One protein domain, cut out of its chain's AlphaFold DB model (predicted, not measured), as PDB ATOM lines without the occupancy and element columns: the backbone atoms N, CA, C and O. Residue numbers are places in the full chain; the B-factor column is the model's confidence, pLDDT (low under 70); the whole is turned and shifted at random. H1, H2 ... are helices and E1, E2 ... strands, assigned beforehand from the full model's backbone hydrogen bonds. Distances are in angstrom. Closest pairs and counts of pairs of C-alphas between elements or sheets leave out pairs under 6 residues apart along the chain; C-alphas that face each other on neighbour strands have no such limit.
ATOM      1  N   ALA A  12      12.134  30.902 -67.006       95.81
ATOM      2  CA  ALA A  12      11.271  31.313 -65.901       95.81
ATOM      3  C   ALA A  12      11.988  31.207 -64.547       95.81
ATOM      4  O   ALA A  12      11.889  32.135 -63.746       95.81
ATOM      5  N   SER A  13      12.780  30.153 -64.308       96.12
ATOM      6  CA  SER A  13      13.556  30.023 -63.069       96.12
ATOM      7  C   SER A  13      14.631  31.104 -62.951       96.12
ATOM      8  O   SER A  13      14.810  31.684 -61.884       96.12
ATOM      9  N   GLN A  14      15.294  31.456 -64.054       96.44
ATOM     10  CA  GLN A  14      16.256  32.562 -64.088       96.44
ATOM     11  C   GLN A  14      15.584  33.915 -63.830       96.44
ATOM     12  O   GLN A  14      16.096  34.714 -63.044       96.44
ATOM     13  N   ALA A  15      14.424  34.163 -64.447       96.81
ATOM     14  CA  ALA A  15      13.651  35.380 -64.208       96.81
ATOM     15  C   ALA A  15      13.178  35.479 -62.750       96.81
ATOM     16  O   ALA A  15      13.264  36.553 -62.154       96.81
ATOM     17  N   LEU A  16      12.731  34.364 -62.165       96.56
ATOM     18  CA  LEU A  16      12.338  34.277 -60.761       96.56
ATOM     19  C   LEU A  16      13.515  34.587 -59.827       96.56
ATOM     20  O   LEU A  16      13.365  35.426 -58.941       96.56
ATOM     21  N   ARG A  17      14.693  33.984 -60.057       95.19
ATOM     22  CA  ARG A  17      15.915  34.276 -59.281       95.19
ATOM     23  C   ARG A  17      16.287  35.758 -59.350       95.19
ATOM     24  O   ARG A  17      16.537  36.375 -58.320       95.19
ATOM     25  N   ALA A  18      16.308  36.338 -60.551       96.19
ATOM     26  CA  ALA A  18      16.676  37.741 -60.744       96.19
ATOM     27  C   ALA A  18      15.685  38.699 -60.061       96.19
ATOM     28  O   ALA A  18      16.084  39.671 -59.413       96.19
ATOM     29  N   TRP A  19      14.388  38.414 -60.177       95.81
ATOM     30  CA  TRP A  19      13.356  39.212 -59.526       95.81
ATOM     31  C   TRP A  19      13.424  39.100 -57.998       95.81
ATOM     32  O   TRP A  19      13.422  40.122 -57.317       95.81
ATOM     33  N   HIS A  20      13.571  37.888 -57.454       94.75
ATOM     34  CA  HIS A  20      13.720  37.691 -56.010       94.75
ATOM     35  C   HIS A  20      14.976  38.385 -55.462       94.75
ATOM     36  O   HIS A  20      14.886  39.083 -54.453       94.75
ATOM     37  N   ALA A  21      16.108  38.326 -56.169       93.94
ATOM     38  CA  ALA A  21      17.312  39.074 -55.797       93.94
ATOM     39  C   ALA A  21      17.059  40.593 -55.718       93.94
ATOM     40  O   ALA A  21      17.552  41.252 -54.802       93.94
ATOM     41  N   THR A  22      16.230  41.134 -56.618       94.81
ATOM     42  CA  THR A  22      15.813  42.549 -56.588       94.81
ATOM     43  C   THR A  22      14.999  42.870 -55.329       94.81
ATOM     44  O   THR A  22      15.191  43.927 -54.726       94.81
ATOM     45  N   LEU A  23      14.114  41.964 -54.893       93.75
ATOM     46  CA  LEU A  23      13.361  42.126 -53.644       93.75
ATOM     47  C   LEU A  23      14.282  42.137 -52.421       93.75
ATOM     48  O   LEU A  23      14.130  42.986 -51.544       93.75
ATOM     49  N   ILE A  24      15.250  41.217 -52.371       92.44
ATOM     50  CA  ILE A  24      16.229  41.133 -51.281       92.44
ATOM     51  C   ILE A  24      17.068  42.407 -51.206       92.44
ATOM     52  O   ILE A  24      17.248  42.961 -50.122       92.44
ATOM     53  N   GLU A  25      17.568  42.895 -52.340       92.94
ATOM     54  CA  GLU A  25      18.346  44.133 -52.393       92.94
ATOM     55  C   GLU A  25      17.513  45.344 -51.952       92.94
ATOM     56  O   GLU A  25      17.969  46.138 -51.129       92.94
ATOM     57  N   ALA A  26      16.271  45.461 -52.430       92.50
ATOM     58  CA  ALA A  26      15.365  46.526 -52.012       92.50
ATOM     59  C   ALA A  26      15.094  46.487 -50.498       92.50
ATOM     60  O   ALA A  26      15.176  47.525 -49.838       92.50
ATOM     61  N   ALA A  27      14.840  45.300 -49.937       90.12
ATOM     62  CA  ALA A  27      14.617  45.125 -48.504       90.12
ATOM     63  C   ALA A  27      15.856  45.518 -47.683       90.12
ATOM     64  O   ALA A  27      15.740  46.275 -46.722       90.12
ATOM     65  N   ARG A  28      17.054  45.082 -48.100       89.25
ATOM     66  CA  ARG A  28      18.332  45.441 -47.451       89.25
ATOM     67  C   ARG A  28      18.629  46.938 -47.499       89.25
ATOM     68  O   ARG A  28      19.236  47.471 -46.577       89.25
ATOM     69  N   ASN A  29      18.173  47.617 -48.548       90.94
ATOM     70  CA  ASN A  29      18.292  49.066 -48.697       90.94
ATOM     71  C   ASN A  29      17.183  49.848 -47.964       90.94
ATOM     72  O   ASN A  29      17.104  51.068 -48.104       90.94
ATOM     73  N   GLY A  30      16.328  49.174 -47.187       88.56
ATOM     74  CA  GLY A  30      15.292  49.809 -46.370       88.56
ATOM     75  C   GLY A  30      14.064  50.280 -47.152       88.56
ATOM     76  O   GLY A  30      13.308  51.116 -46.654       88.56
ATOM     77  N   VAL A  31      13.844  49.774 -48.374       90.38
ATOM     78  CA  VAL A  31      12.608  50.053 -49.117       90.38
ATOM     79  C   VAL A  31      11.439  49.424 -48.364       90.38
ATOM     80  O   VAL A  31      11.461  48.237 -48.039       90.38
ATOM     81  N   ARG A  32      10.415  50.231 -48.076       87.50
ATOM     82  CA  ARG A  32       9.279  49.795 -47.264       87.50
ATOM     83  C   ARG A  32       8.316  48.894 -48.055       87.50
ATOM     84  O   ARG A  32       8.186  49.069 -49.268       87.50
ATOM     85  N   PRO A  33       7.588  47.982 -47.384       87.62
ATOM     86  CA  PRO A  33       6.698  47.012 -48.036       87.62
ATOM     87  C   PRO A  33       5.534  47.631 -48.829       87.62
ATOM     88  O   PRO A  33       4.914  46.963 -49.654       87.62
ATOM     89  N   ASP A  34       5.182  48.884 -48.543       89.56
ATOM     90  CA  ASP A  34       4.133  49.673 -49.194       89.56
ATOM     91  C   ASP A  34       4.668  50.543 -50.348       89.56
ATOM     92  O   ASP A  34       3.962  51.429 -50.833       89.56
ATOM     93  N   GLN A  35       5.911  50.317 -50.789       90.69
ATOM     94  CA  GLN A  35       6.601  51.168 -51.756       90.69
ATOM     95  C   GLN A  35       7.390  50.379 -52.807       90.69
ATOM     96  O   GLN A  35       7.725  49.205 -52.646       90.69
ATOM     97  N   GLY A  36       7.734  51.077 -53.895       91.50
ATOM     98  CA  GLY A  36       8.706  50.615 -54.883       91.50
ATOM     99  C   GLY A  36       8.360  49.250 -55.476       91.50
ATOM    100  O   GLY A  36       7.211  48.995 -55.841       91.50
ATOM    101  N   VAL A  37       9.366  48.376 -55.556       93.38
ATOM    102  CA  VAL A  37       9.258  47.042 -56.169       93.38
ATOM    103  C   VAL A  37       8.203  46.148 -55.498       93.38
ATOM    104  O   VAL A  37       7.608  45.310 -56.165       93.38
ATOM    105  N   PHE A  38       7.890  46.368 -54.216       93.12
ATOM    106  CA  PHE A  38       6.933  45.546 -53.460       93.12
ATOM    107  C   PHE A  38       5.464  45.812 -53.807       93.12
ATOM    108  O   PHE A  38       4.589  45.030 -53.450       93.12
ATOM    109  N   THR A  39       5.193  46.903 -54.526       92.31
ATOM    110  CA  THR A  39       3.847  47.270 -55.008       92.31
ATOM    111  C   THR A  39       3.667  47.031 -56.506       92.31
ATOM    112  O   THR A  39       2.616  47.326 -57.071       92.31
ATOM    113  N   GLN A  40       4.706  46.524 -57.172       95.25
ATOM    114  CA  GLN A  40       4.717  46.297 -58.611       95.25
ATOM    115  C   GLN A  40       4.390  44.844 -58.930       95.25
ATOM    116  O   GLN A  40       4.697  43.939 -58.158       95.25
ATOM    117  N   ALA A  41       3.784  44.616 -60.093       96.50
ATOM    118  CA  ALA A  41       3.615  43.270 -60.622       96.50
ATOM    119  C   ALA A  41       4.977  42.601 -60.886       96.50
ATOM    120  O   ALA A  41       5.968  43.265 -61.208       96.50
ATOM    121  N   MET A  42       5.004  41.275 -60.786       96.94
ATOM    122  CA  MET A  42       6.152  40.463 -61.173       96.94
ATOM    123  C   MET A  42       6.424  40.606 -62.680       96.94
ATOM    124  O   MET A  42       5.488  40.716 -63.478       96.94
ATOM    125  N   PRO A  43       7.695  40.533 -63.113       95.94
ATOM    126  CA  PRO A  43       8.023  40.378 -64.523       95.94
ATOM    127  C   PRO A  43       7.299  39.158 -65.125       95.94
ATOM    128  O   PRO A  43       7.271  38.111 -64.477       95.94
ATOM    129  N   PRO A  44       6.776  39.225 -66.367       95.56
ATOM    130  CA  PRO A  44       5.916  38.175 -66.929       95.56
ATOM    131  C   PRO A  44       6.500  36.755 -66.894       95.56
ATOM    132  O   PRO A  44       5.781  35.801 -66.623       95.56
ATOM    133  N   LEU A  45       7.810  36.605 -67.126       95.25
ATOM    134  CA  LEU A  45       8.466  35.294 -67.060       95.25
ATOM    135  C   LEU A  45       8.499  34.733 -65.634       95.25
ATOM    136  O   LEU A  45       8.221  33.552 -65.446       95.25
ATOM    137  N   ALA A  46       8.777  35.574 -64.635       95.38
ATOM    138  CA  ALA A  46       8.730  35.170 -63.230       95.38
ATOM    139  C   ALA A  46       7.287  34.869 -62.790       95.38
ATOM    140  O   ALA A  46       7.054  33.887 -62.095       95.38
ATOM    141  N   ALA A  47       6.313  35.666 -63.244       95.69
ATOM    142  CA  ALA A  47       4.887  35.454 -62.983       95.69
ATOM    143  C   ALA A  47       4.371  34.110 -63.530       95.69
ATOM    144  O   ALA A  47       3.479  33.498 -62.952       95.69
ATOM    145  N   SER A  48       4.941  33.638 -64.643       94.12
ATOM    146  CA  SER A  48       4.569  32.361 -65.262       94.12
ATOM    147  C   SER A  48       5.200  31.126 -64.609       94.12
ATOM    148  O   SER A  48       4.890  30.009 -65.023       94.12
ATOM    149  N   ALA A  49       6.078  31.312 -63.615       95.38
ATOM    150  CA  ALA A  49       6.816  30.225 -62.985       95.38
ATOM    151  C   ALA A  49       5.878  29.178 -62.363       95.38
ATOM    152  O   ALA A  49       4.866  29.488 -61.726       95.38
ATOM    153  N   ARG A  50       6.233  27.907 -62.547       94.50
ATOM    154  CA  ARG A  50       5.556  26.737 -61.975       94.50
ATOM    155  C   ARG A  50       6.464  26.039 -60.970       94.50
ATOM    156  O   ARG A  50       7.646  26.345 -60.875       94.50
ATOM    157  N   VAL A  51       5.939  25.047 -60.249       94.31
ATOM    158  CA  VAL A  51       6.669  24.305 -59.196       94.31
ATOM    159  C   VAL A  51       8.080  23.873 -59.628       94.31
ATOM    160  O   VAL A  51       9.036  24.003 -58.863       94.31
ATOM    161  N   HIS A  52       8.239  23.387 -60.863       93.56
ATOM    162  CA  HIS A  52       9.542  22.964 -61.384       93.56
ATOM    163  C   HIS A  52      10.518  24.133 -61.601       93.56
ATOM    164  O   HIS A  52      11.716  23.950 -61.399       93.56
ATOM    165  N   ASP A  53      10.028  25.327 -61.942       95.94
ATOM    166  CA  ASP A  53      10.842  26.538 -62.067       95.94
ATOM    167  C   ASP A  53      11.320  27.029 -60.702       95.94
ATOM    168  O   ASP A  53      12.465  27.443 -60.586       95.94
ATOM    169  N   PHE A  54      10.491  26.926 -59.659       95.38
ATOM    170  CA  PHE A  54      10.914  27.212 -58.283       95.38
ATOM    171  C   PHE A  54      12.014  26.244 -57.835       95.38
ATOM    172  O   PHE A  54      13.034  26.672 -57.299       95.38
ATOM    173  N   ARG A  55      11.876  24.946 -58.139       93.88
ATOM    174  CA  ARG A  55      12.937  23.961 -57.874       93.88
ATOM    175  C   ARG A  55      14.219  24.285 -58.647       93.88
ATOM    176  O   ARG A  55      15.295  24.292 -58.063       93.88
ATOM    177  N   ALA A  56      14.104  24.597 -59.938       93.75
ATOM    178  CA  ALA A  56      15.223  25.038 -60.775       93.75
ATOM    179  C   ALA A  56      15.745  26.433 -60.391       93.75
ATOM    180  O   ALA A  56      16.807  26.847 -60.854       93.75
ATOM    181  N   ALA A  57      15.019  27.173 -59.554       93.56
ATOM    182  CA  ALA A  57      15.452  28.405 -58.913       93.56
ATOM    183  C   ALA A  57      16.121  28.156 -57.551       93.56
ATOM    184  O   ALA A  57      16.386  29.118 -56.844       93.56
ATOM    185  N   GLU A  58      16.391  26.891 -57.201       92.69
ATOM    186  CA  GLU A  58      16.958  26.452 -55.917       92.69
ATOM    187  C   GLU A  58      16.039  26.707 -54.713       92.69
ATOM    188  O   GLU A  58      16.479  26.691 -53.567       92.69
ATOM    189  N   TRP A  59      14.732  26.866 -54.924       94.62
ATOM    190  CA  TRP A  59      13.780  26.879 -53.815       94.62
ATOM    191  C   TRP A  59      13.500  25.449 -53.362       94.62
ATOM    192  O   TRP A  59      13.352  24.522 -54.166       94.62
ATOM    193  N   LYS A  60      13.393  25.260 -52.047       93.38
ATOM    194  CA  LYS A  60      13.044  23.971 -51.464       93.38
ATOM    195  C   LYS A  60      11.560  23.714 -51.668       93.38
ATOM    196  O   LYS A  60      10.735  24.494 -51.207       93.38
ATOM    197  N   ILE A  61      11.235  22.606 -52.326       93.81
ATOM    198  CA  ILE A  61       9.853  22.169 -52.524       93.81
ATOM    199  C   ILE A  61       9.427  21.288 -51.353       93.81
ATOM    200  O   ILE A  61      10.181  20.423 -50.905       93.81
ATOM    201  N   PHE A  62       8.204  21.491 -50.893       90.44
ATOM    202  CA  PHE A  62       7.558  20.719 -49.850       90.44
ATOM    203  C   PHE A  62       6.202  20.242 -50.365       90.44
ATOM    204  O   PHE A  62       5.503  20.970 -51.068       90.44
ATOM    205  N   ASP A  63       5.845  19.023 -49.984       89.69
ATOM    206  CA  ASP A  63       4.518  18.451 -50.169       89.69
ATOM    207  C   ASP A  63       4.056  17.981 -48.793       89.69
ATOM    208  O   ASP A  63       4.653  17.078 -48.197       89.69
ATOM    209  N   THR A  64       3.058  18.667 -48.240       82.25
ATOM    210  CA  THR A  64       2.486  18.325 -46.938       82.25
ATOM    211  C   THR A  64       1.000  18.097 -47.114       82.25
ATOM    212  O   THR A  64       0.263  19.021 -47.427       82.25
ATOM    213  N   ALA A  65       0.558  16.854 -46.905       80.94
ATOM    214  CA  ALA A  65      -0.844  16.463 -47.050       80.94
ATOM    215  C   ALA A  65      -1.465  16.811 -48.426       80.94
ATOM    216  O   ALA A  65      -2.668  17.041 -48.508       80.94
ATOM    217  N   GLY A  66      -0.665  16.810 -49.502       77.56
ATOM    218  CA  GLY A  66      -1.115  17.148 -50.855       77.56
ATOM    219  C   GLY A  66      -1.067  18.643 -51.181       77.56
ATOM    220  O   GLY A  66      -1.390  19.024 -52.303       77.56
ATOM    221  N   GLU A  67      -0.649  19.490 -50.237       85.19
ATOM    222  CA  GLU A  67      -0.396  20.908 -50.476       85.19
ATOM    223  C   GLU A  67       1.064  21.119 -50.872       85.19
ATOM    224  O   GLU A  67       1.989  20.848 -50.095       85.19
ATOM    225  N   ILE A  68       1.269  21.641 -52.081       90.94
ATOM    226  CA  ILE A  68       2.599  21.923 -52.614       90.94
ATOM    227  C   ILE A  68       2.962  23.374 -52.323       90.94
ATOM    228  O   ILE A  68       2.223  24.305 -52.652       90.94
ATOM    229  N   HIS A  69       4.146  23.566 -51.757       92.69
ATOM    230  CA  HIS A  69       4.722  24.883 -51.534       92.69
ATOM    231  C   HIS A  69       6.230  24.880 -51.794       92.69
ATOM    232  O   HIS A  69       6.900  23.848 -51.731       92.69
ATOM    233  N   ALA A  70       6.772  26.049 -52.115       90.81
ATOM    234  CA  ALA A  70       8.198  26.274 -52.286       90.81
ATOM    235  C   ALA A  70       8.673  27.333 -51.290       90.81
ATOM    236  O   ALA A  70       8.009  28.352 -51.117       90.81
ATOM    237  N   ARG A  71       9.834  27.124 -50.668       92.56
ATOM    238  CA  ARG A  71      10.491  28.121 -49.814       92.56
ATOM    239  C   ARG A  71      11.863  28.466 -50.345       92.56
ATOM    240  O   ARG A  71      12.641  27.572 -50.683       92.56
ATOM    241  N   GLU A  72      12.194  29.743 -50.314       88.31
ATOM    242  CA  GLU A  72      13.566  30.188 -50.497       88.31
ATOM    243  C   GLU A  72      14.483  29.674 -49.361       88.31
ATOM    244  O   GLU A  72      14.073  29.567 -48.203       88.31
ATOM    245  N   GLN A  73      15.708  29.260 -49.695       81.50
ATOM    246  CA  GLN A  73      16.546  28.470 -48.783       81.50
ATOM    247  C   GLN A  73      17.517  29.290 -47.936       81.50
ATOM    248  O   GLN A  73      17.789  28.877 -46.805       81.50
ATOM    249  N   ASP A  74      18.007  30.417 -48.444       76.88
ATOM    250  CA  ASP A  74      19.145  31.114 -47.845       76.88
ATOM    251  C   ASP A  74      18.702  32.098 -46.765       76.88
ATOM    252  O   ASP A  74      19.348  32.206 -45.723       76.88
ATOM    253  N   HIS A  75      17.587  32.793 -46.992       72.44
ATOM    254  CA  HIS A  75      17.084  33.831 -46.088       72.44
ATOM    255  C   HIS A  75      15.727  33.485 -45.479       72.44
ATOM    256  O   HIS A  75      15.253  34.201 -44.605       72.44
ATOM    257  N   TRP A  76      15.083  32.421 -45.972       77.75
ATOM    258  CA  TRP A  76      13.709  32.037 -45.624       77.75
ATOM    259  C   TRP A  76      12.739  33.214 -45.766       77.75
ATOM    260  O   TRP A  76      11.765  33.345 -45.036       77.75
ATOM    261  N   SER A  77      13.036  34.068 -46.743       84.12
ATOM    262  CA  SER A  77      12.413  35.377 -46.930       84.12
ATOM    263  C   SER A  77      11.087  35.322 -47.681       84.12
ATOM    264  O   SER A  77      10.361  36.319 -47.740       84.12
ATOM    265  N   ALA A  78      10.808  34.186 -48.325       92.62
ATOM    266  CA  ALA A  78       9.703  34.042 -49.249       92.62
ATOM    267  C   ALA A  78       9.162  32.613 -49.322       92.62
ATOM    268  O   ALA A  78       9.916  31.631 -49.275       92.62
ATOM    269  N   TRP A  79       7.854  32.532 -49.541       94.69
ATOM    270  CA  TRP A  79       7.110  31.305 -49.783       94.69
ATOM    271  C   TRP A  79       6.274  31.433 -51.051       94.69
ATOM    272  O   TRP A  79       5.708  32.488 -51.327       94.69
ATOM    273  N   ALA A  80       6.162  30.348 -51.808       97.12
ATOM    274  CA  ALA A  80       5.200  30.214 -52.890       97.12
ATOM    275  C   ALA A  80       4.254  29.049 -52.598       97.12
ATOM    276  O   ALA A  80       4.699  27.951 -52.262       97.12
ATOM    277  N   PHE A  81       2.960  29.295 -52.743       97.25
ATOM    278  CA  PHE A  81       1.880  28.353 -52.486       97.25
ATOM    279  C   PHE A  81       1.131  28.096 -53.786       97.25
ATOM    280  O   PHE A  81       0.688  29.039 -54.450       97.25
ATOM    281  N   PHE A  82       0.953  26.827 -54.130       97.19
ATOM    282  CA  PHE A  82       0.278  26.424 -55.360       97.19
ATOM    283  C   PHE A  82      -1.124  25.917 -55.044       97.19
ATOM    284  O   PHE A  82      -1.313  25.213 -54.049       97.19
ATOM    285  N   SER A  83      -2.105  26.286 -55.873       96.81
ATOM    286  CA  SER A  83      -3.460  25.750 -55.733       96.81
ATOM    287  C   SER A  83      -3.463  24.223 -55.932       96.81
ATOM    288  O   SER A  83      -2.511  23.697 -56.517       96.81
ATOM    289  N   PRO A  84      -4.473  23.482 -55.440       93.88
ATOM    290  CA  PRO A  84      -4.531  22.019 -55.573       93.88
ATOM    291  C   PRO A  84      -4.251  21.461 -56.987       93.88
ATOM    292  O   PRO A  84      -3.497  20.501 -57.140       93.88
ATOM    293  N   GLU A  85      -4.799  22.080 -58.032       94.12
ATOM    294  CA  GLU A  85      -4.582  21.752 -59.450       94.12
ATOM    295  C   GLU A  85      -3.384  22.505 -60.057       94.12
ATOM    296  O   GLU A  85      -3.069  22.344 -61.236       94.12
ATOM    297  N   GLN A  86      -2.692  23.314 -59.250       94.38
ATOM    298  CA  GLN A  86      -1.540  24.145 -59.611       94.38
ATOM    299  C   GLN A  86      -1.841  25.140 -60.742       94.38
ATOM    300  O   GLN A  86      -0.940  25.555 -61.480       94.38
ATOM    301  N   ALA A  87      -3.110  25.532 -60.879       95.00
ATOM    302  CA  ALA A  87      -3.540  26.562 -61.816       95.00
ATOM    303  C   ALA A  87      -3.057  27.953 -61.380       95.00
ATOM    304  O   ALA A  87      -2.723  28.778 -62.237       95.00
ATOM    305  N   HIS A  88      -2.967  28.171 -60.064       97.06
ATOM    306  CA  HIS A  88      -2.619  29.447 -59.454       97.06
ATOM    307  C   HIS A  88      -1.385  29.348 -58.554       97.06
ATOM    308  O   HIS A  88      -1.112  28.310 -57.938       97.06
ATOM    309  N   CYS A  89      -0.648  30.455 -58.456       97.69
ATOM    310  CA  CYS A  89       0.498  30.602 -57.563       97.69
ATOM    311  C   CYS A  89       0.369  31.889 -56.745       97.69
ATOM    312  O   CYS A  89       0.282  32.981 -57.305       97.69
ATOM    313  N   ALA A  90       0.417  31.761 -55.420       97.88
ATOM    314  CA  ALA A  90       0.524  32.885 -54.500       97.88
ATOM    315  C   ALA A  90       1.947  32.946 -53.934       97.88
ATOM    316  O   ALA A  90       2.432  31.953 -53.400       97.88
ATOM    317  N   LEU A  91       2.614  34.092 -54.044       97.31
ATOM    318  CA  LEU A  91       3.955  34.323 -53.511       97.31
ATOM    319  C   LEU A  91       3.888  35.338 -52.374       97.31
ATOM    320  O   LEU A  91       3.408  36.454 -52.567       97.31
ATOM    321  N   LEU A  92       4.384  34.945 -51.204       95.38
ATOM    322  CA  LEU A  92       4.516  35.779 -50.015       95.38
ATOM    323  C   LEU A  92       5.988  36.125 -49.822       95.38
ATOM    324  O   LEU A  92       6.842  35.242 -49.874       95.38
ATOM    325  N   PHE A  93       6.285  37.398 -49.580       94.19
ATOM    326  CA  PHE A  93       7.628  37.868 -49.240       94.19
ATOM    327  C   PHE A  93       7.582  38.651 -47.931       94.19
ATOM    328  O   PHE A  93       6.893  39.670 -47.848       94.19
ATOM    329  N   ALA A  94       8.328  38.182 -46.934       89.81
ATOM    330  CA  ALA A  94       8.446  38.799 -45.614       89.81
ATOM    331  C   ALA A  94       9.822  39.442 -45.373       89.81
ATOM    332  O   ALA A  94      10.058  40.013 -44.314       89.81
ATOM    333  N   GLY A  95      10.731  39.385 -46.350       84.12
ATOM    334  CA  GLY A  95      12.082  39.929 -46.216       84.12
ATOM    335  C   GLY A  95      13.048  39.001 -45.463       84.12
ATOM    336  O   GLY A  95      12.623  38.049 -44.817       84.12
ATOM    337  N   PRO A  96      14.368  39.242 -45.573       76.69
ATOM    338  CA  PRO A  96      15.404  38.344 -45.047       76.69
ATOM    339  C   PRO A  96      15.520  38.325 -43.517       76.69
ATOM    340  O   PRO A  96      15.993  37.337 -42.970       76.69
ATOM    341  N   ASP A  97      15.080  39.385 -42.840       71.88
ATOM    342  CA  ASP A  97      15.125  39.499 -41.377       71.88
ATOM    343  C   ASP A  97      13.725  39.483 -40.749       71.88
ATOM    344  O   ASP A  97      13.588  39.885 -39.600       71.88
ATOM    345  N   ALA A  98      12.708  39.035 -41.505       64.38
ATOM    346  CA  ALA A  98      11.290  39.157 -41.167       64.38
ATOM    347  C   ALA A  98      10.904  40.616 -40.867       64.38
ATOM    348  O   ALA A  98      11.145  41.149 -39.788       64.38
ATOM    349  N   TRP A  99      10.299  41.299 -41.838       66.38
ATOM    350  CA  TRP A  99       9.810  42.654 -41.621       66.38
ATOM    351  C   TRP A  99       8.914  42.717 -40.384       66.38
ATOM    352  O   TRP A  99       7.937  41.970 -40.270       66.38
ATOM    353  N   GLU A 100       9.226  43.653 -39.483       62.12
ATOM    354  CA  GLU A 100       8.270  44.077 -38.468       62.12
ATOM    355  C   GLU A 100       7.019  44.573 -39.209       62.12
ATOM    356  O   GLU A 100       7.058  45.528 -39.991       62.12
ATOM    357  N   GLY A 101       5.929  43.826 -39.033       60.56
ATOM    358  CA  GLY A 101       4.700  43.959 -39.796       60.56
ATOM    359  C   GLY A 101       4.720  43.266 -41.162       60.56
ATOM    360  O   GLY A 101       4.355  43.862 -42.166       60.56
ATOM    361  N   GLY A 102       5.085  41.985 -41.205       81.56
ATOM    362  CA  GLY A 102       4.453  40.994 -42.086       81.56
ATOM    363  C   GLY A 102       4.820  40.992 -43.581       81.56
ATOM    364  O   GLY A 102       5.725  41.684 -44.041       81.56
ATOM    365  N   ALA A 103       4.085  40.198 -44.365       91.62
ATOM    366  CA  ALA A 103       4.411  39.883 -45.757       91.62
ATOM    367  C   ALA A 103       3.628  40.694 -46.804       91.62
ATOM    368  O   ALA A 103       2.488  41.115 -46.590       91.62
ATOM    369  N   VAL A 104       4.228  40.874 -47.980       93.88
ATOM    370  CA  VAL A 104       3.531  41.299 -49.209       93.88
ATOM    371  C   VAL A 104       3.193  40.092 -50.074       93.88
ATOM    372  O   VAL A 104       3.843  39.054 -49.960       93.88
ATOM    373  N   VAL A 105       2.171  40.227 -50.922       96.38
ATOM    374  CA  VAL A 105       1.592  39.107 -51.673       96.38
ATOM    375  C   VAL A 105       1.516  39.428 -53.161       96.38
ATOM    376  O   VAL A 105       1.048  40.501 -53.555       96.38
ATOM    377  N   TRP A 106       1.890  38.451 -53.980       97.88
ATOM    378  CA  TRP A 106       1.538  38.390 -55.395       97.88
ATOM    379  C   TRP A 106       0.698  37.152 -55.663       97.88
ATOM    380  O   TRP A 106       1.004  36.084 -55.141       97.88
ATOM    381  N   VAL A 107      -0.328  37.275 -56.497       97.81
ATOM    382  CA  VAL A 107      -1.113  36.134 -56.983       97.81
ATOM    383  C   VAL A 107      -1.085  36.154 -58.502       97.81
ATOM    384  O   VAL A 107      -1.402  37.168 -59.118       97.81
ATOM    385  N   ASP A 108      -0.616  35.058 -59.095       96.94
ATOM    386  CA  ASP A 108      -0.360  34.925 -60.536       96.94
ATOM    387  C   ASP A 108       0.495  36.073 -61.108       96.94
ATOM    388  O   ASP A 108       0.327  36.526 -62.240       96.94
ATOM    389  N   GLY A 109       1.428  36.562 -60.287       96.25
ATOM    390  CA  GLY A 109       2.328  37.664 -60.606       96.25
ATOM    391  C   GLY A 109       1.754  39.067 -60.430       96.25
ATOM    392  O   GLY A 109       2.512  40.036 -60.495       96.25
ATOM    393  N   GLU A 110       0.461  39.221 -60.162       97.00
ATOM    394  CA  GLU A 110      -0.123  40.523 -59.842       97.00
ATOM    395  C   GLU A 110       0.099  40.848 -58.363       97.00
ATOM    396  O   GLU A 110      -0.162  40.017 -57.496       97.00
ATOM    397  N   SER A 111       0.583  42.059 -58.064       95.69
ATOM    398  CA  SER A 111       0.675  42.526 -56.676       95.69
ATOM    399  C   SER A 111      -0.733  42.715 -56.127       95.69
ATOM    400  O   SER A 111      -1.558  43.401 -56.739       95.69
ATOM    401  N   VAL A 112      -1.012  42.101 -54.979       95.12
ATOM    402  CA  VAL A 112      -2.335  42.151 -54.363       95.12
ATOM    403  C   VAL A 112      -2.330  43.155 -53.209       95.12
ATOM    404  O   VAL A 112      -1.422  43.126 -52.376       95.12
ATOM    405  N   PRO A 113      -3.344  44.033 -53.096       91.12
ATOM    406  CA  PRO A 113      -3.490  44.894 -51.931       91.12
ATOM    407  C   PRO A 113      -3.629  44.078 -50.639       91.12
ATOM    408  O   PRO A 113      -4.574  43.302 -50.474       91.12
ATOM    409  N   VAL A 114      -2.708  44.300 -49.702       93.00
ATOM    410  CA  VAL A 114      -2.719  43.672 -48.375       93.00
ATOM    411  C   VAL A 114      -3.078  44.696 -47.291       93.00
ATOM    412  O   VAL A 114      -2.747  45.878 -47.437       93.00
ATOM    413  N   PRO A 115      -3.744  44.291 -46.195       93.38
ATOM    414  CA  PRO A 115      -4.057  45.191 -45.090       93.38
ATOM    415  C   PRO A 115      -2.781  45.724 -44.439       93.38
ATOM    416  O   PRO A 115      -1.835  44.969 -44.214       93.38
ATOM    417  N   ARG A 116      -2.767  47.020 -44.110       90.94
ATOM    418  CA  ARG A 116      -1.608  47.705 -43.526       90.94
ATOM    419  C   ARG A 116      -1.905  48.273 -42.142       90.94
ATOM    420  O   ARG A 116      -3.056  48.592 -41.831       90.94
ATOM    421  N   ALA A 117      -0.873  48.393 -41.316       87.56
ATOM    422  CA  ALA A 117      -0.909  49.192 -40.099       87.56
ATOM    423  C   ALA A 117      -0.714  50.690 -40.419       87.56
ATOM    424  O   ALA A 117      -0.495  51.078 -41.567       87.56
ATOM    425  N   VAL A 118      -0.825  51.549 -39.400       86.06
ATOM    426  CA  VAL A 118      -0.700  53.016 -39.551       86.06
ATOM    427  C   VAL A 118       0.694  53.421 -40.032       86.06
ATOM    428  O   VAL A 118       0.832  54.368 -40.802       86.06
ATOM    429  N   ASP A 119       1.716  52.685 -39.612       84.31
ATOM    430  CA  ASP A 119       3.099  52.861 -40.055       84.31
ATOM    431  C   ASP A 119       3.370  52.260 -41.444       84.31
ATOM    432  O   ASP A 119       4.525  52.189 -41.847       84.31
ATOM    433  N   GLY A 120       2.328  51.807 -42.155       86.69
ATOM    434  CA  GLY A 120       2.350  51.214 -43.492       86.69
ATOM    435  C   GLY A 120       2.974  49.819 -43.587       86.69
ATOM    436  O   GLY A 120       3.101  49.287 -44.691       86.69
ATOM    437  N   SER A 121       3.337  49.199 -42.463       85.50
ATOM    438  CA  SER A 121       3.735  47.791 -42.439       85.50
ATOM    439  C   SER A 121       2.561  46.875 -42.831       85.50
ATOM    440  O   SER A 121       1.391  47.252 -42.715       85.50
ATOM    441  N   SER A 122       2.851  45.699 -43.394       90.38
ATOM    442  CA  SER A 122       1.831  44.671 -43.639       90.38
ATOM    443  C   SER A 122       1.228  44.149 -42.337       90.38
ATOM    444  O   SER A 122       1.803  44.207 -41.256       90.38
ATOM    445  N   ARG A 123       0.024  43.602 -42.444       92.12
ATOM    446  CA  ARG A 123      -0.612  42.865 -41.352       92.12
ATOM    447  C   ARG A 123      -0.743  41.378 -41.652       92.12
ATOM    448  O   ARG A 123      -1.350  40.670 -40.854       92.12
ATOM    449  N   LEU A 124      -0.231  40.919 -42.792       93.06
ATOM    450  CA  LEU A 124      -0.267  39.510 -43.162       93.06
ATOM    451  C   LEU A 124       0.927  38.760 -42.605       93.06
ATOM    452  O   LEU A 124       2.043  39.270 -42.609       93.06
ATOM    453  N   ASP A 125       0.673  37.538 -42.170       90.50
ATOM    454  CA  ASP A 125       1.720  36.576 -41.858       90.50
ATOM    455  C   ASP A 125       2.494  36.171 -43.123       90.50
ATOM    456  O   ASP A 125       2.032  36.397 -44.246       90.50
ATOM    457  N   ASP A 126       3.664  35.558 -42.955       88.19
ATOM    458  CA  ASP A 126       4.470  35.041 -44.073       88.19
ATOM    459  C   ASP A 126       3.969  33.693 -44.614       88.19
ATOM    460  O   ASP A 126       4.481  33.181 -45.614       88.19
ATOM    461  N   TRP A 127       2.936  33.145 -43.972       89.56
ATOM    462  CA  TRP A 127       2.333  31.866 -44.289       89.56
ATOM    463  C   TRP A 127       0.900  32.003 -44.807       89.56
ATOM    464  O   TRP A 127       0.067  32.720 -44.241       89.56
ATOM    465  N   GLY A 128       0.588  31.233 -45.847       93.31
ATOM    466  CA  GLY A 128      -0.751  31.127 -46.406       93.31
ATOM    467  C   GLY A 128      -1.063  29.722 -46.906       93.31
ATOM    468  O   GLY A 128      -0.271  28.796 -46.749       93.31
ATOM    469  N   TRP A 129      -2.257  29.548 -47.454       95.00
ATOM    470  CA  TRP A 129      -2.719  28.283 -48.019       95.00
ATOM    471  C   TRP A 129      -3.889  28.514 -48.974       95.00
ATOM    472  O   TRP A 129      -4.653  29.477 -48.855       95.00
ATOM    473  N   TRP A 130      -4.044  27.604 -49.929       96.75
ATOM    474  CA  TRP A 130      -5.201  27.581 -50.815       96.75
ATOM    475  C   TRP A 130      -6.345  26.820 -50.153       96.75
ATOM    476  O   TRP A 130      -6.197  25.675 -49.745       96.75
ATOM    477  N   LEU A 131      -7.506  27.459 -50.055       95.44
ATOM    478  CA  LEU A 131      -8.731  26.849 -49.528       95.44
ATOM    479  C   LEU A 131      -9.480  26.033 -50.592       95.44
ATOM    480  O   LEU A 131     -10.340  25.215 -50.277       95.44
ATOM    481  N   SER A 132      -9.217  26.349 -51.858       95.00
ATOM    482  CA  SER A 132      -9.731  25.729 -53.083       95.00
ATOM    483  C   SER A 132      -8.914  26.279 -54.260       95.00
ATOM    484  O   SER A 132      -8.047  27.122 -54.045       95.00
ATOM    485  N   GLU A 133      -9.246  25.918 -55.503       95.44
ATOM    486  CA  GLU A 133      -8.679  26.589 -56.687       95.44
ATOM    487  C   GLU A 133      -8.939  28.100 -56.732       95.44
ATOM    488  O   GLU A 133      -8.195  28.838 -57.362       95.44
ATOM    489  N   ARG A 134      -9.998  28.580 -56.072       96.56
ATOM    490  CA  ARG A 134     -10.440  29.975 -56.192       96.56
ATOM    491  C   ARG A 134      -9.921  30.891 -55.087       96.56
ATOM    492  O   ARG A 134      -9.746  32.086 -55.311       96.56
ATOM    493  N   TYR A 135      -9.744  30.360 -53.884       97.62
ATOM    494  CA  TYR A 135      -9.539  31.182 -52.695       97.62
ATOM    495  C   TYR A 135      -8.183  30.902 -52.063       97.62
ATOM    496  O   TYR A 135      -7.939  29.794 -51.587       97.62
ATOM    497  N   PHE A 136      -7.343  31.930 -52.007       97.56
ATOM    498  CA  PHE A 136      -6.098  31.921 -51.249       97.56
ATOM    499  C   PHE A 136      -6.304  32.637 -49.915       97.56
ATOM    500  O   PHE A 136      -6.998  33.653 -49.860       97.56
ATOM    501  N   ALA A 137      -5.714  32.127 -48.840       97.38
ATOM    502  CA  ALA A 137      -5.825  32.723 -47.520       97.38
ATOM    503  C   ALA A 137      -4.469  32.850 -46.834       97.38
ATOM    504  O   ALA A 137      -3.573  32.037 -47.035       97.38
ATOM    505  N   ALA A 138      -4.353  33.866 -45.988       95.88
ATOM    506  CA  ALA A 138      -3.230  34.055 -45.085       95.88
ATOM    507  C   ALA A 138      -3.744  34.549 -43.732       95.88
ATOM    508  O   ALA A 138      -4.805  35.185 -43.639       95.88
ATOM    509  N   TRP A 139      -2.979  34.282 -42.677       94.31
ATOM    510  CA  TRP A 139      -3.292  34.864 -41.381       94.31
ATOM    511  C   TRP A 139      -3.108  36.379 -41.408       94.31
ATOM    512  O   TRP A 139      -2.170  36.919 -41.989       94.31
ATOM    513  N   LEU A 140      -4.032  37.055 -40.738       94.38
ATOM    514  CA  LEU A 140      -4.035  38.493 -40.526       94.38
ATOM    515  C   LEU A 140      -3.785  38.753 -39.039       94.38
ATOM    516  O   LEU A 140      -4.409  38.113 -38.195       94.38
ATOM    517  N   GLY A 141      -2.906  39.691 -38.709       92.38
ATOM    518  CA  GLY A 141      -2.587  40.063 -37.332       92.38
ATOM    519  C   GLY A 141      -2.609  41.571 -37.095       92.38
ATOM    520  O   GLY A 141      -3.336  42.323 -37.751       92.38
ATOM    521  N   GLY A 142      -1.839  42.026 -36.112       90.19
ATOM    522  CA  GLY A 142      -1.759  43.423 -35.686       90.19
ATOM    523  C   GLY A 142      -2.950  43.875 -34.834       90.19
ATOM    524  O   GLY A 142      -3.269  45.062 -34.787       90.19
ATOM    525  N   PHE A 143      -3.663  42.946 -34.189       91.31
ATOM    526  CA  PHE A 143      -4.842  43.241 -33.361       91.31
ATOM    527  C   PHE A 143      -4.466  43.576 -31.908       91.31
ATOM    528  O   PHE A 143      -5.060  43.068 -30.961       91.31
ATOM    529  N   HIS A 144      -3.476  44.451 -31.712       89.38
ATOM    530  CA  HIS A 144      -2.914  44.762 -30.387       89.38
ATOM    531  C   HIS A 144      -3.898  45.435 -29.421       89.38
ATOM    532  O   HIS A 144      -3.683  45.422 -28.215       89.38
ATOM    533  N   GLN A 145      -4.967  46.034 -29.950       91.00
ATOM    534  CA  GLN A 145      -6.017  46.687 -29.163       91.00
ATOM    535  C   GLN A 145      -7.154  45.736 -28.767       91.00
ATOM    536  O   GLN A 145      -8.070  46.148 -28.062       91.00
ATOM    537  N   HIS A 146      -7.126  44.484 -29.229       93.75
ATOM    538  CA  HIS A 146      -8.185  43.526 -28.941       93.75
ATOM    539  C   HIS A 146      -8.245  43.207 -27.432       93.75
ATOM    540  O   HIS A 146      -7.188  43.031 -26.823       93.75
ATOM    541  N   PRO A 147      -9.431  43.053 -26.806       94.69
ATOM    542  CA  PRO A 147      -9.543  42.826 -25.356       94.69
ATOM    543  C   PRO A 147      -8.826  41.568 -24.851       94.69
ATOM    544  O   PRO A 147      -8.385  41.506 -23.706       94.69
ATOM    545  N   HIS A 148      -8.700  40.563 -25.718       92.50
ATOM    546  CA  HIS A 148      -7.982  39.318 -25.436       92.50
ATOM    547  C   HIS A 148      -6.511  39.329 -25.896       92.50
ATOM    548  O   HIS A 148      -5.832  38.305 -25.786       92.50
ATOM    549  N   ALA A 149      -6.009  40.454 -26.419       91.50
ATOM    550  CA  ALA A 149      -4.613  40.580 -26.815       91.50
ATOM    551  C   ALA A 149      -3.696  40.467 -25.594       91.50
ATOM    552  O   ALA A 149      -3.944  41.035 -24.528       91.50
ATOM    553  N   ARG A 150      -2.610  39.718 -25.764       87.31
ATOM    554  CA  ARG A 150      -1.546  39.570 -24.773       87.31
ATOM    555  C   ARG A 150      -0.249  40.063 -25.390       87.31
ATOM    556  O   ARG A 150      -0.103  40.085 -26.611       87.31
ATOM    557  N   ILE A 151       0.703  40.447 -24.543       75.44
ATOM    558  CA  ILE A 151       2.056  40.751 -25.009       75.44
ATOM    559  C   ILE A 151       2.663  39.441 -25.519       75.44
ATOM    560  O   ILE A 151       3.087  38.593 -24.737       75.44
ATOM    561  N   CYS A 152       2.670  39.292 -26.837       70.50
ATOM    562  CA  CYS A 152       3.296  38.197 -27.555       70.50
ATOM    563  C   CYS A 152       4.123  38.810 -28.679       70.50
ATOM    564  O   CYS A 152       3.583  39.507 -29.537       70.50
ATOM    565  N   ILE A 153       5.429  38.566 -28.638       64.50
ATOM    566  CA  ILE A 153       6.336  38.887 -29.733       64.50
ATOM    567  C   ILE A 153       6.424  37.610 -30.565       64.50
ATOM    568  O   ILE A 153       7.083  36.653 -30.163       64.50
ATOM    569  N   ASP A 154       5.677  37.560 -31.662       70.75
ATOM    570  CA  ASP A 154       5.936  36.592 -32.727       70.75
ATOM    571  C   ASP A 154       6.994  37.146 -33.692       70.75
ATOM    572  O   ASP A 154       7.407  38.300 -33.568       70.75
ATOM    573  N   ALA A 155       7.445  36.315 -34.635       66.62
ATOM    574  CA  ALA A 155       8.526  36.656 -35.559       66.62
ATOM    575  C   ALA A 155       8.263  37.925 -36.397       66.62
ATOM    576  O   ALA A 155       9.217  38.519 -36.884       66.62
ATOM    577  N   PHE A 156       7.003  38.358 -36.528       73.50
ATOM    578  CA  PHE A 156       6.591  39.486 -37.371       73.50
ATOM    579  C   PHE A 156       5.939  40.630 -36.579       73.50
ATOM    580  O   PHE A 156       5.457  41.595 -37.174       73.50
ATOM    581  N   GLY A 157       5.887  40.529 -35.246       79.06
ATOM    582  CA  GLY A 157       5.225  41.505 -34.379       79.06
ATOM    583  C   GLY A 157       3.702  41.577 -34.554       79.06
ATOM    584  O   GLY A 157       3.105  42.603 -34.244       79.06
ATOM    585  N   LEU A 158       3.051  40.520 -35.043       86.50
ATOM    586  CA  LEU A 158       1.622  40.515 -35.384       86.50
ATOM    587  C   LEU A 158       0.694  40.228 -34.186       86.50
ATOM    588  O   LEU A 158      -0.511  40.476 -34.262       86.50
ATOM    589  N   GLY A 159       1.232  39.773 -33.057       88.56
ATOM    590  CA  GLY A 159       0.491  39.491 -31.830       88.56
ATOM    591  C   GLY A 159      -0.246  38.146 -31.840       88.56
ATOM    592  O   GLY A 159      -0.262  37.407 -32.824       88.56
ATOM    593  N   ASN A 160      -0.869  37.806 -30.707       91.06
ATOM    594  CA  ASN A 160      -1.529  36.508 -30.526       91.06
ATOM    595  C   ASN A 160      -2.912  36.422 -31.177       91.06
ATOM    596  O   ASN A 160      -3.299  35.345 -31.603       91.06
ATOM    597  N   ILE A 161      -3.668  37.519 -31.236       93.50
ATOM    598  CA  ILE A 161      -5.003  37.519 -31.844       93.50
ATOM    599  C   ILE A 161      -4.865  37.611 -33.358       93.50
ATOM    600  O   ILE A 161      -4.146  38.473 -33.866       93.50
ATOM    601  N   ARG A 162      -5.572  36.732 -34.068       94.19
ATOM    602  CA  ARG A 162      -5.490  36.549 -35.512       94.19
ATOM    603  C   ARG A 162      -6.865  36.586 -36.167       94.19
ATOM    604  O   ARG A 162      -7.886  36.232 -35.584       94.19
ATOM    605  N   GLY A 163      -6.866  37.005 -37.420       95.75
ATOM    606  CA  GLY A 163      -7.970  36.878 -38.357       95.75
ATOM    607  C   GLY A 163      -7.492  36.197 -39.632       95.75
ATOM    608  O   GLY A 163      -6.381  35.665 -39.696       95.75
ATOM    609  N   HIS A 164      -8.319  36.266 -40.665       96.75
ATOM    610  CA  HIS A 164      -7.986  35.767 -41.992       96.75
ATOM    611  C   HIS A 164      -8.122  36.868 -43.023       96.75
ATOM    612  O   HIS A 164      -9.096  37.622 -43.035       96.75
ATOM    613  N   TRP A 165      -7.144  36.933 -43.908       97.44
ATOM    614  CA  TRP A 165      -7.264  37.633 -45.170       97.44
ATOM    615  C   TRP A 165      -7.495  36.587 -46.251       97.44
ATOM    616  O   TRP A 165      -6.742  35.620 -46.340       97.44
ATOM    617  N   VAL A 166      -8.562  36.755 -47.029       97.56
ATOM    618  CA  VAL A 166      -8.967  35.799 -48.065       97.56
ATOM    619  C   VAL A 166      -9.063  36.530 -49.390       97.56
ATOM    620  O   VAL A 166      -9.825  37.492 -49.514       97.56
ATOM    621  N   TYR A 167      -8.297  36.065 -50.367       97.94
ATOM    622  CA  TYR A 167      -8.268  36.568 -51.728       97.94
ATOM    623  C   TYR A 167      -9.026  35.634 -52.664       97.94
ATOM    624  O   TYR A 167      -8.792  34.428 -52.681       97.94
ATOM    625  N   ASP A 168      -9.926  36.211 -53.449       97.00
ATOM    626  CA  ASP A 168     -10.663  35.539 -54.511       97.00
ATOM    627  C   ASP A 168      -9.994  35.840 -55.854       97.00
ATOM    628  O   ASP A 168     -10.040  36.976 -56.337       97.00
ATOM    629  N   VAL A 169      -9.383  34.827 -56.471       96.88
ATOM    630  CA  VAL A 169      -8.679  34.988 -57.757       96.88
ATOM    631  C   VAL A 169      -9.623  35.291 -58.913       96.88
ATOM    632  O   VAL A 169      -9.227  35.924 -59.890       96.88
ATOM    633  N   GLN A 170     -10.882  34.861 -58.811       95.50
ATOM    634  CA  GLN A 170     -11.858  35.026 -59.877       95.50
ATOM    635  C   GLN A 170     -12.347  36.472 -59.945       95.50
ATOM    636  O   GLN A 170     -12.469  37.037 -61.033       95.50
ATOM    637  N   THR A 171     -12.633  37.080 -58.793       95.62
ATOM    638  CA  THR A 171     -13.079  38.480 -58.714       95.62
ATOM    639  C   THR A 171     -11.925  39.461 -58.531       95.62
ATOM    640  O   THR A 171     -12.127  40.664 -58.693       95.62
ATOM    641  N   ARG A 172     -10.724  38.963 -58.213       95.69
ATOM    642  CA  ARG A 172      -9.524  39.741 -57.878       95.69
ATOM    643  C   ARG A 172      -9.729  40.674 -56.688       95.69
ATOM    644  O   ARG A 172      -9.192  41.782 -56.644       95.69
ATOM    645  N   THR A 173     -10.511  40.230 -55.710       95.31
ATOM    646  CA  THR A 173     -10.813  41.002 -54.499       95.31
ATOM    647  C   THR A 173     -10.397  40.246 -53.256       95.31
ATOM    648  O   THR A 173     -10.542  39.029 -53.191       95.31
ATOM    649  N   ALA A 174      -9.955  40.982 -52.240       95.56
ATOM    650  CA  ALA A 174      -9.683  40.422 -50.929       95.56
ATOM    651  C   ALA A 174     -10.694  40.899 -49.887       95.56
ATOM    652  O   ALA A 174     -11.201  42.020 -49.964       95.56
ATOM    653  N   GLN A 175     -10.916  40.076 -48.869       95.38
ATOM    654  CA  GLN A 175     -11.678  40.440 -47.684       95.38
ATOM    655  C   GLN A 175     -10.918  40.085 -46.408       95.38
ATOM    656  O   GLN A 175     -10.171  39.109 -46.357       95.38
ATOM    657  N   CYS A 176     -11.128  40.892 -45.370       96.50
ATOM    658  CA  CYS A 176     -10.588  40.652 -44.036       96.50
ATOM    659  C   CYS A 176     -11.699  40.137 -43.130       96.50
ATOM    660  O   CYS A 176     -12.716  40.805 -42.947       96.50
ATOM    661  N   ILE A 177     -11.479  38.979 -42.524       96.06
ATOM    662  CA  ILE A 177     -12.374  38.372 -41.547       96.06
ATOM    663  C   ILE A 177     -11.660  38.414 -40.205       96.06
ATOM    664  O   ILE A 177     -10.697  37.685 -39.969       96.06
ATOM    665  N   ILE A 178     -12.114  39.314 -39.341       95.12
ATOM    666  CA  ILE A 178     -11.469  39.625 -38.063       95.12
ATOM    667  C   ILE A 178     -12.365  39.189 -36.898       95.12
ATOM    668  O   ILE A 178     -13.588  39.228 -37.064       95.12
ATOM    669  N   PRO A 179     -11.803  38.771 -35.753       94.56
ATOM    670  CA  PRO A 179     -12.600  38.444 -34.573       94.56
ATOM    671  C   PRO A 179     -13.337  39.679 -34.041       94.56
ATOM    672  O   PRO A 179     -12.824  40.796 -34.132       94.56
ATOM    673  N   ASP A 180     -14.523  39.468 -33.468       94.44
ATOM    674  CA  ASP A 180     -15.156  40.475 -32.604       94.44
ATOM    675  C   ASP A 180     -14.496  40.480 -31.219       94.44
ATOM    676  O   ASP A 180     -13.888  39.491 -30.824       94.44
ATOM    677  N   ASP A 181     -14.734  41.527 -30.430       94.62
ATOM    678  CA  ASP A 181     -14.162  41.721 -29.086       94.62
ATOM    679  C   ASP A 181     -14.315  40.531 -28.121       94.62
ATOM    680  O   ASP A 181     -13.506  40.369 -27.209       94.62
ATOM    681  N   ALA A 182     -15.347  39.698 -28.303       92.44
ATOM    682  CA  ALA A 182     -15.608  38.510 -27.485       92.44
ATOM    683  C   ALA A 182     -14.895  37.235 -27.985       92.44
ATOM    684  O   ALA A 182     -15.020  36.175 -27.367       92.44
ATOM    685  N   GLN A 183     -14.200  37.293 -29.123       91.94
ATOM    686  CA  GLN A 183     -13.642  36.137 -29.820       91.94
ATOM    687  C   GLN A 183     -12.114  36.117 -29.720       91.94
ATOM    688  O   GLN A 183     -11.407  36.883 -30.366       91.94
ATOM    689  N   ALA A 184     -11.573  35.190 -28.934       91.25
ATOM    690  CA  ALA A 184     -10.130  35.017 -28.778       91.25
ATOM    691  C   ALA A 184      -9.559  34.053 -29.834       91.25
ATOM    692  O   ALA A 184      -9.202  32.916 -29.533       91.25
ATOM    693  N   TRP A 185      -9.508  34.487 -31.092       93.62
ATOM    694  CA  TRP A 185      -8.945  33.685 -32.182       93.62
ATOM    695  C   TRP A 185      -7.416  33.725 -32.156       93.62
ATOM    696  O   TRP A 185      -6.810  34.602 -32.763       93.62
ATOM    697  N   GLU A 186      -6.782  32.787 -31.451       91.06
ATOM    698  CA  GLU A 186      -5.312  32.715 -31.393       91.06
ATOM    699  C   GLU A 186      -4.711  31.867 -32.522       91.06
ATOM    700  O   GLU A 186      -3.667  32.203 -33.073       91.06
ATOM    701  N   THR A 187      -5.383  30.777 -32.911       92.88
ATOM    702  CA  THR A 187      -4.940  29.900 -34.013       92.88
ATOM    703  C   THR A 187      -6.100  29.518 -34.940       92.88
ATOM    704  O   THR A 187      -6.336  28.329 -35.191       92.88
ATOM    705  N   PRO A 188      -6.853  30.507 -35.462       95.31
ATOM    706  CA  PRO A 188      -8.104  30.248 -36.150       95.31
ATOM    707  C   PRO A 188      -7.900  29.395 -37.399       95.31
ATOM    708  O   PRO A 188      -6.968  29.609 -38.183       95.31
ATOM    709  N   ARG A 189      -8.824  28.457 -37.609       95.25
ATOM    710  CA  ARG A 189      -8.879  27.584 -38.788       95.25
ATOM    711  C   ARG A 189     -10.044  27.972 -39.671       95.25
ATOM    712  O   ARG A 189     -11.060  28.457 -39.183       95.25
ATOM    713  N   ILE A 190      -9.889  27.744 -40.967       96.06
ATOM    714  CA  ILE A 190     -10.910  28.060 -41.955       96.06
ATOM    715  C   ILE A 190     -11.035  26.954 -42.987       96.06
ATOM    716  O   ILE A 190     -10.058  26.276 -43.295       96.06
ATOM    717  N   GLN A 191     -12.240  26.793 -43.522       95.38
ATOM    718  CA  GLN A 191     -12.521  25.891 -44.634       95.38
ATOM    719  C   GLN A 191     -13.708  26.397 -45.456       95.38
ATOM    720  O   GLN A 191     -14.560  27.131 -44.949       95.38
ATOM    721  N   ILE A 192     -13.789  25.959 -46.709       95.31
ATOM    722  CA  ILE A 192     -14.947  26.203 -47.570       95.31
ATOM    723  C   ILE A 192     -15.974  25.093 -47.354       95.31
ATOM    724  O   ILE A 192     -15.662  23.913 -47.509       95.31
ATOM    725  N   VAL A 193     -17.211  25.469 -47.034       93.81
ATOM    726  CA  VAL A 193     -18.356  24.549 -46.982       93.81
ATOM    727  C   VAL A 193     -19.448  25.088 -47.894       93.81
ATOM    728  O   VAL A 193     -20.157  26.038 -47.558       93.81
ATOM    729  N   GLY A 194     -19.582  24.478 -49.073       90.50
ATOM    730  CA  GLY A 194     -20.432  25.013 -50.134       90.50
ATOM    731  C   GLY A 194     -19.878  26.345 -50.639       90.50
ATOM    732  O   GLY A 194     -18.768  26.390 -51.152       90.50
ATOM    733  N   ASN A 195     -20.642  27.422 -50.462       89.81
ATOM    734  CA  ASN A 195     -20.248  28.780 -50.861       89.81
ATOM    735  C   ASN A 195     -19.900  29.668 -49.653       89.81
ATOM    736  O   ASN A 195     -19.815  30.888 -49.783       89.81
ATOM    737  N   ASP A 196     -19.770  29.072 -48.471       95.81
ATOM    738  CA  ASP A 196     -19.473  29.807 -47.252       95.81
ATOM    739  C   ASP A 196     -18.065  29.467 -46.771       95.81
ATOM    740  O   ASP A 196     -17.625  28.315 -46.829       95.81
ATOM    741  N   LEU A 197     -17.393  30.470 -46.221       96.62
ATOM    742  CA  LEU A 197     -16.219  30.283 -45.396       96.62
ATOM    743  C   LEU A 197     -16.658  30.030 -43.957       96.62
ATOM    744  O   LEU A 197     -17.330  30.863 -43.340       96.62
ATOM    745  N   VAL A 198     -16.249  28.892 -43.412       97.44
ATOM    746  CA  VAL A 198     -16.471  28.542 -42.010       97.44
ATOM    747  C   VAL A 198     -15.184  28.774 -41.243       97.44
ATOM    748  O   VAL A 198     -14.129  28.302 -41.659       97.44
ATOM    749  N   ILE A 199     -15.285  29.499 -40.133       96.81
ATOM    750  CA  ILE A 199     -14.178  29.864 -39.259       96.81
ATOM    751  C   ILE A 199     -14.350  29.161 -37.914       96.81
ATOM    752  O   ILE A 199     -15.427  29.192 -37.314       96.81
ATOM    753  N   TYR A 200     -13.266  28.574 -37.426       96.44
ATOM    754  CA  TYR A 200     -13.132  27.954 -36.111       96.44
ATOM    755  C   TYR A 200     -12.084  28.726 -35.309       96.44
ATOM    756  O   TYR A 200     -11.102  29.197 -35.889       96.44
ATOM    757  N   ALA A 201     -12.274  28.860 -33.994       92.81
ATOM    758  CA  ALA A 201     -11.334  29.607 -33.154       92.81
ATOM    759  C   ALA A 201      -9.964  28.913 -33.057       92.81
ATOM    760  O   ALA A 201      -8.936  29.588 -32.977       92.81
ATOM    761  N   ASP A 202      -9.957  27.580 -33.128       93.56
ATOM    762  CA  ASP A 202      -8.764  26.743 -33.165       93.56
ATOM    763  C   ASP A 202      -9.018  25.387 -33.866       93.56
ATOM    764  O   ASP A 202     -10.069  25.134 -34.468       93.56
ATOM    765  N   LEU A 203      -8.014  24.504 -33.825       92.69
ATOM    766  CA  LEU A 203      -8.088  23.159 -34.402       92.69
ATOM    767  C   LEU A 203      -9.008  22.204 -33.617       92.69
ATOM    768  O   LEU A 203      -9.554  21.270 -34.208       92.69
ATOM    769  N   GLU A 204      -9.158  22.385 -32.306       94.56
ATOM    770  CA  GLU A 204     -10.039  21.551 -31.487       94.56
ATOM    771  C   GLU A 204     -11.505  21.834 -31.822       94.56
ATOM    772  O   GLU A 204     -12.271  20.903 -32.082       94.56
ATOM    773  N   ASP A 205     -11.866  23.112 -31.916       94.75
ATOM    774  CA  ASP A 205     -13.177  23.570 -32.359       94.75
ATOM    775  C   ASP A 205     -13.504  23.058 -33.761       94.75
ATOM    776  O   ASP A 205     -14.602  22.547 -33.984       94.75
ATOM    777  N   MET A 206     -12.537  23.091 -34.684       95.06
ATOM    778  CA  MET A 206     -12.699  22.507 -36.018       95.06
ATOM    779  C   MET A 206     -13.005  21.007 -35.956       95.06
ATOM    780  O   MET A 206     -13.956  20.544 -36.585       95.06
ATOM    781  N   ARG A 207     -12.243  20.239 -35.167       94.69
ATOM    782  CA  ARG A 207     -12.457  18.788 -35.004       94.69
ATOM    783  C   ARG A 207     -13.799  18.462 -34.355       94.69
ATOM    784  O   ARG A 207     -14.387  17.430 -34.668       94.69
ATOM    785  N   ALA A 208     -14.277  19.327 -33.467       95.75
ATOM    786  CA  ALA A 208     -15.568  19.193 -32.805       95.75
ATOM    787  C   ALA A 208     -16.742  19.798 -33.600       95.75
ATOM    788  O   ALA A 208     -17.883  19.694 -33.154       95.75
ATOM    789  N   GLY A 209     -16.484  20.442 -34.745       94.44
ATOM    790  CA  GLY A 209     -17.503  21.124 -35.547       94.44
ATOM    791  C   GLY A 209     -18.095  22.377 -34.887       94.44
ATOM    792  O   GLY A 209     -19.202  22.783 -35.234       94.44
ATOM    793  N   ARG A 210     -17.390  22.993 -33.930       95.62
ATOM    794  CA  ARG A 210     -17.834  24.195 -33.206       95.62
ATOM    795  C   ARG A 210     -17.460  25.455 -33.979       95.62
ATOM    796  O   ARG A 210     -16.384  26.012 -33.801       95.62
ATOM    797  N   GLU A 211     -18.344  25.886 -34.869       95.88
ATOM    798  CA  GLU A 211     -18.126  27.085 -35.683       95.88
ATOM    799  C   GLU A 211     -18.046  28.342 -34.807       95.88
ATOM    800  O   GLU A 211     -18.944  28.619 -34.011       95.88
ATOM    801  N   ALA A 212     -16.994  29.136 -34.994       94.50
ATOM    802  CA  ALA A 212     -16.883  30.458 -34.391       94.50
ATOM    803  C   ALA A 212     -17.615  31.513 -35.230       94.50
ATOM    804  O   ALA A 212     -18.193  32.458 -34.689       94.50
ATOM    805  N   ARG A 213     -17.576  31.372 -36.561       95.81
ATOM    806  CA  ARG A 213     -18.272  32.253 -37.503       95.81
ATOM    807  C   ARG A 213     -18.454  31.570 -38.856       95.81
ATOM    808  O   ARG A 213     -17.656  30.724 -39.247       95.81
ATOM    809  N   ARG A 214     -19.470  32.007 -39.598       96.38
ATOM    810  CA  ARG A 214     -19.698  31.658 -41.001       96.38
ATOM    811  C   ARG A 214     -19.886  32.929 -41.823       96.38
ATOM    812  O   ARG A 214     -20.636  33.814 -41.416       96.38
ATOM    813  N   VAL A 215     -19.193  33.024 -42.953       95.19
ATOM    814  CA  VAL A 215     -19.193  34.195 -43.843       95.19
ATOM    815  C   VAL A 215     -19.488  33.739 -45.265       95.19
ATOM    816  O   VAL A 215     -18.963  32.724 -45.713       95.19
ATOM    817  N   ARG A 216     -20.329  34.484 -45.982       93.25
ATOM    818  CA  ARG A 216     -20.607  34.213 -47.394       93.25
ATOM    819  C   ARG A 216     -19.467  34.743 -48.266       93.25
ATOM    820  O   ARG A 216     -19.105  35.908 -48.105       93.25
ATOM    821  N   LEU A 217     -18.941  33.911 -49.169       86.94
ATOM    822  CA  LEU A 217     -17.946  34.308 -50.174       86.94
ATOM    823  C   LEU A 217     -18.575  34.632 -51.535       86.94
ATOM    824  O   LEU A 217     -19.725  34.197 -51.795       86.94
TER     825      LEU A 217
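This is residues 12 to 217 of the 217 residues of an uncharacterized protein of Comamonadaceae bacterium OH2310_COT-174 (UniProt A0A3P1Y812). Two strongly twisted sheets, E1 to E6 and E7 to E10, sit partly face to face as a sandwich, with the helices H1 to H4 clustered at one end on the six-stranded sheet. At the other end of the long axis is a small sheet, E11 to E13, with the short helix H5 on it. The printed part has 206 residues with five named helices and thirteen named strands, in the order H1 to H4, E1 to E12, H5, E13; the sheet orders are E1 - E2 - E3 - E4 - E5 - E6, E7 - E8 - E9 - E10 and E11 - E12 - E13, all antiparallel. The class is mixed, helices and strands, with under half of the residues, 102, in named elements. The whole is compact, with a radius of gyration of the C-alphas of 16.7 A and spans of 48 by 36 by 28 A.

H1, residues 12 to 28, begins at C-alpha 12 at (11.271, 31.313, -65.901) and is 24.3 A long. The short helices H2, residues 36 to 39, H3, residues 44 to 47, and H4, residues 51 to 56, follow. The first meander, each strand the antiparallel neighbour of the one before, is E1, residues 60 to 64, E2, 67 to 71, E3, 78 to 82, E4, 89 to 93, E5, 104 to 107, and E6, 110 to 112. The second is E7, residues 124 to 130, 15.0 A long from C-alpha 124 at (-0.267, 39.510, -43.162), E8, 135 to 140, 15.2 A, E9, 163 to 168, 16.4 A, and E10, 173 to 177, 13.3 A. E11, residues 189 to 193, E12, 196 to 200, H5, 203 to 208, and E13, 213 to 216, come last; E13 ends at C-alpha 216 at (-20.607, 34.213, -47.394).

H1 is the hub and touches three helices. With residues 22 to 26 alone it touches H2, where the closest C-alphas, of Leu 23 and Val 37, are 6.9 A apart. With residues 12 to 19 alone it touches H3, Leu 16 to Ala 46, 4.5 A between C-alphas. With residues 12 to 16 alone it touches H4, the C-alphas of Ser 13 and Asp 53 being 4.5 A apart, about perpendicular at 77 degrees. H1, H2 and H3 only graze the sheet E1 to E6. H4 is on it at a height of 8.5 A over the sheet, over E2, and runs along the strands, only just, at 27 degrees to E2 on the local plane. Every O i to N i+4 pair is within hydrogen-bond range in H1, H4 and H5; H2 and H3 are too short for such a pair. In the hairpin E3 and E4, N 81 and O 90 are within hydrogen-bond range at 2.8 A; in the hairpin E8 and E9, N 163 and O 140 at 2.8 A. Across the sandwich, the closest C-alphas of E4 and E7, Leu 92 and Asp 126, are 6.0 A apart, and the strands of the two sheets stand at 43 degrees. In the hairpin E11 and E12, N 200 and O 189 are 2.8 A apart; between the antiparallel neighbours E12 and E13, N 197 and O 215 are 2.8 A apart. H5 is on this sheet at a height of 7.6 A and stands up from it at 45 degrees. E9 and E11 are apart, only just, at 8.2 A.

The two C-alphas farthest apart, of Gln 14 and Ala 182, are 48.9 A apart. The printed part has no cut and ends at Leu 217, the chain's last residue. The long links are E6 to E7, E8 to E9 and E10 to E11; E8 to E9 is residues 141 to 162, with no named element. The mean pLDDT of the printed part is 91.5, and residues 98 to 101, 153 and 155 are under 70.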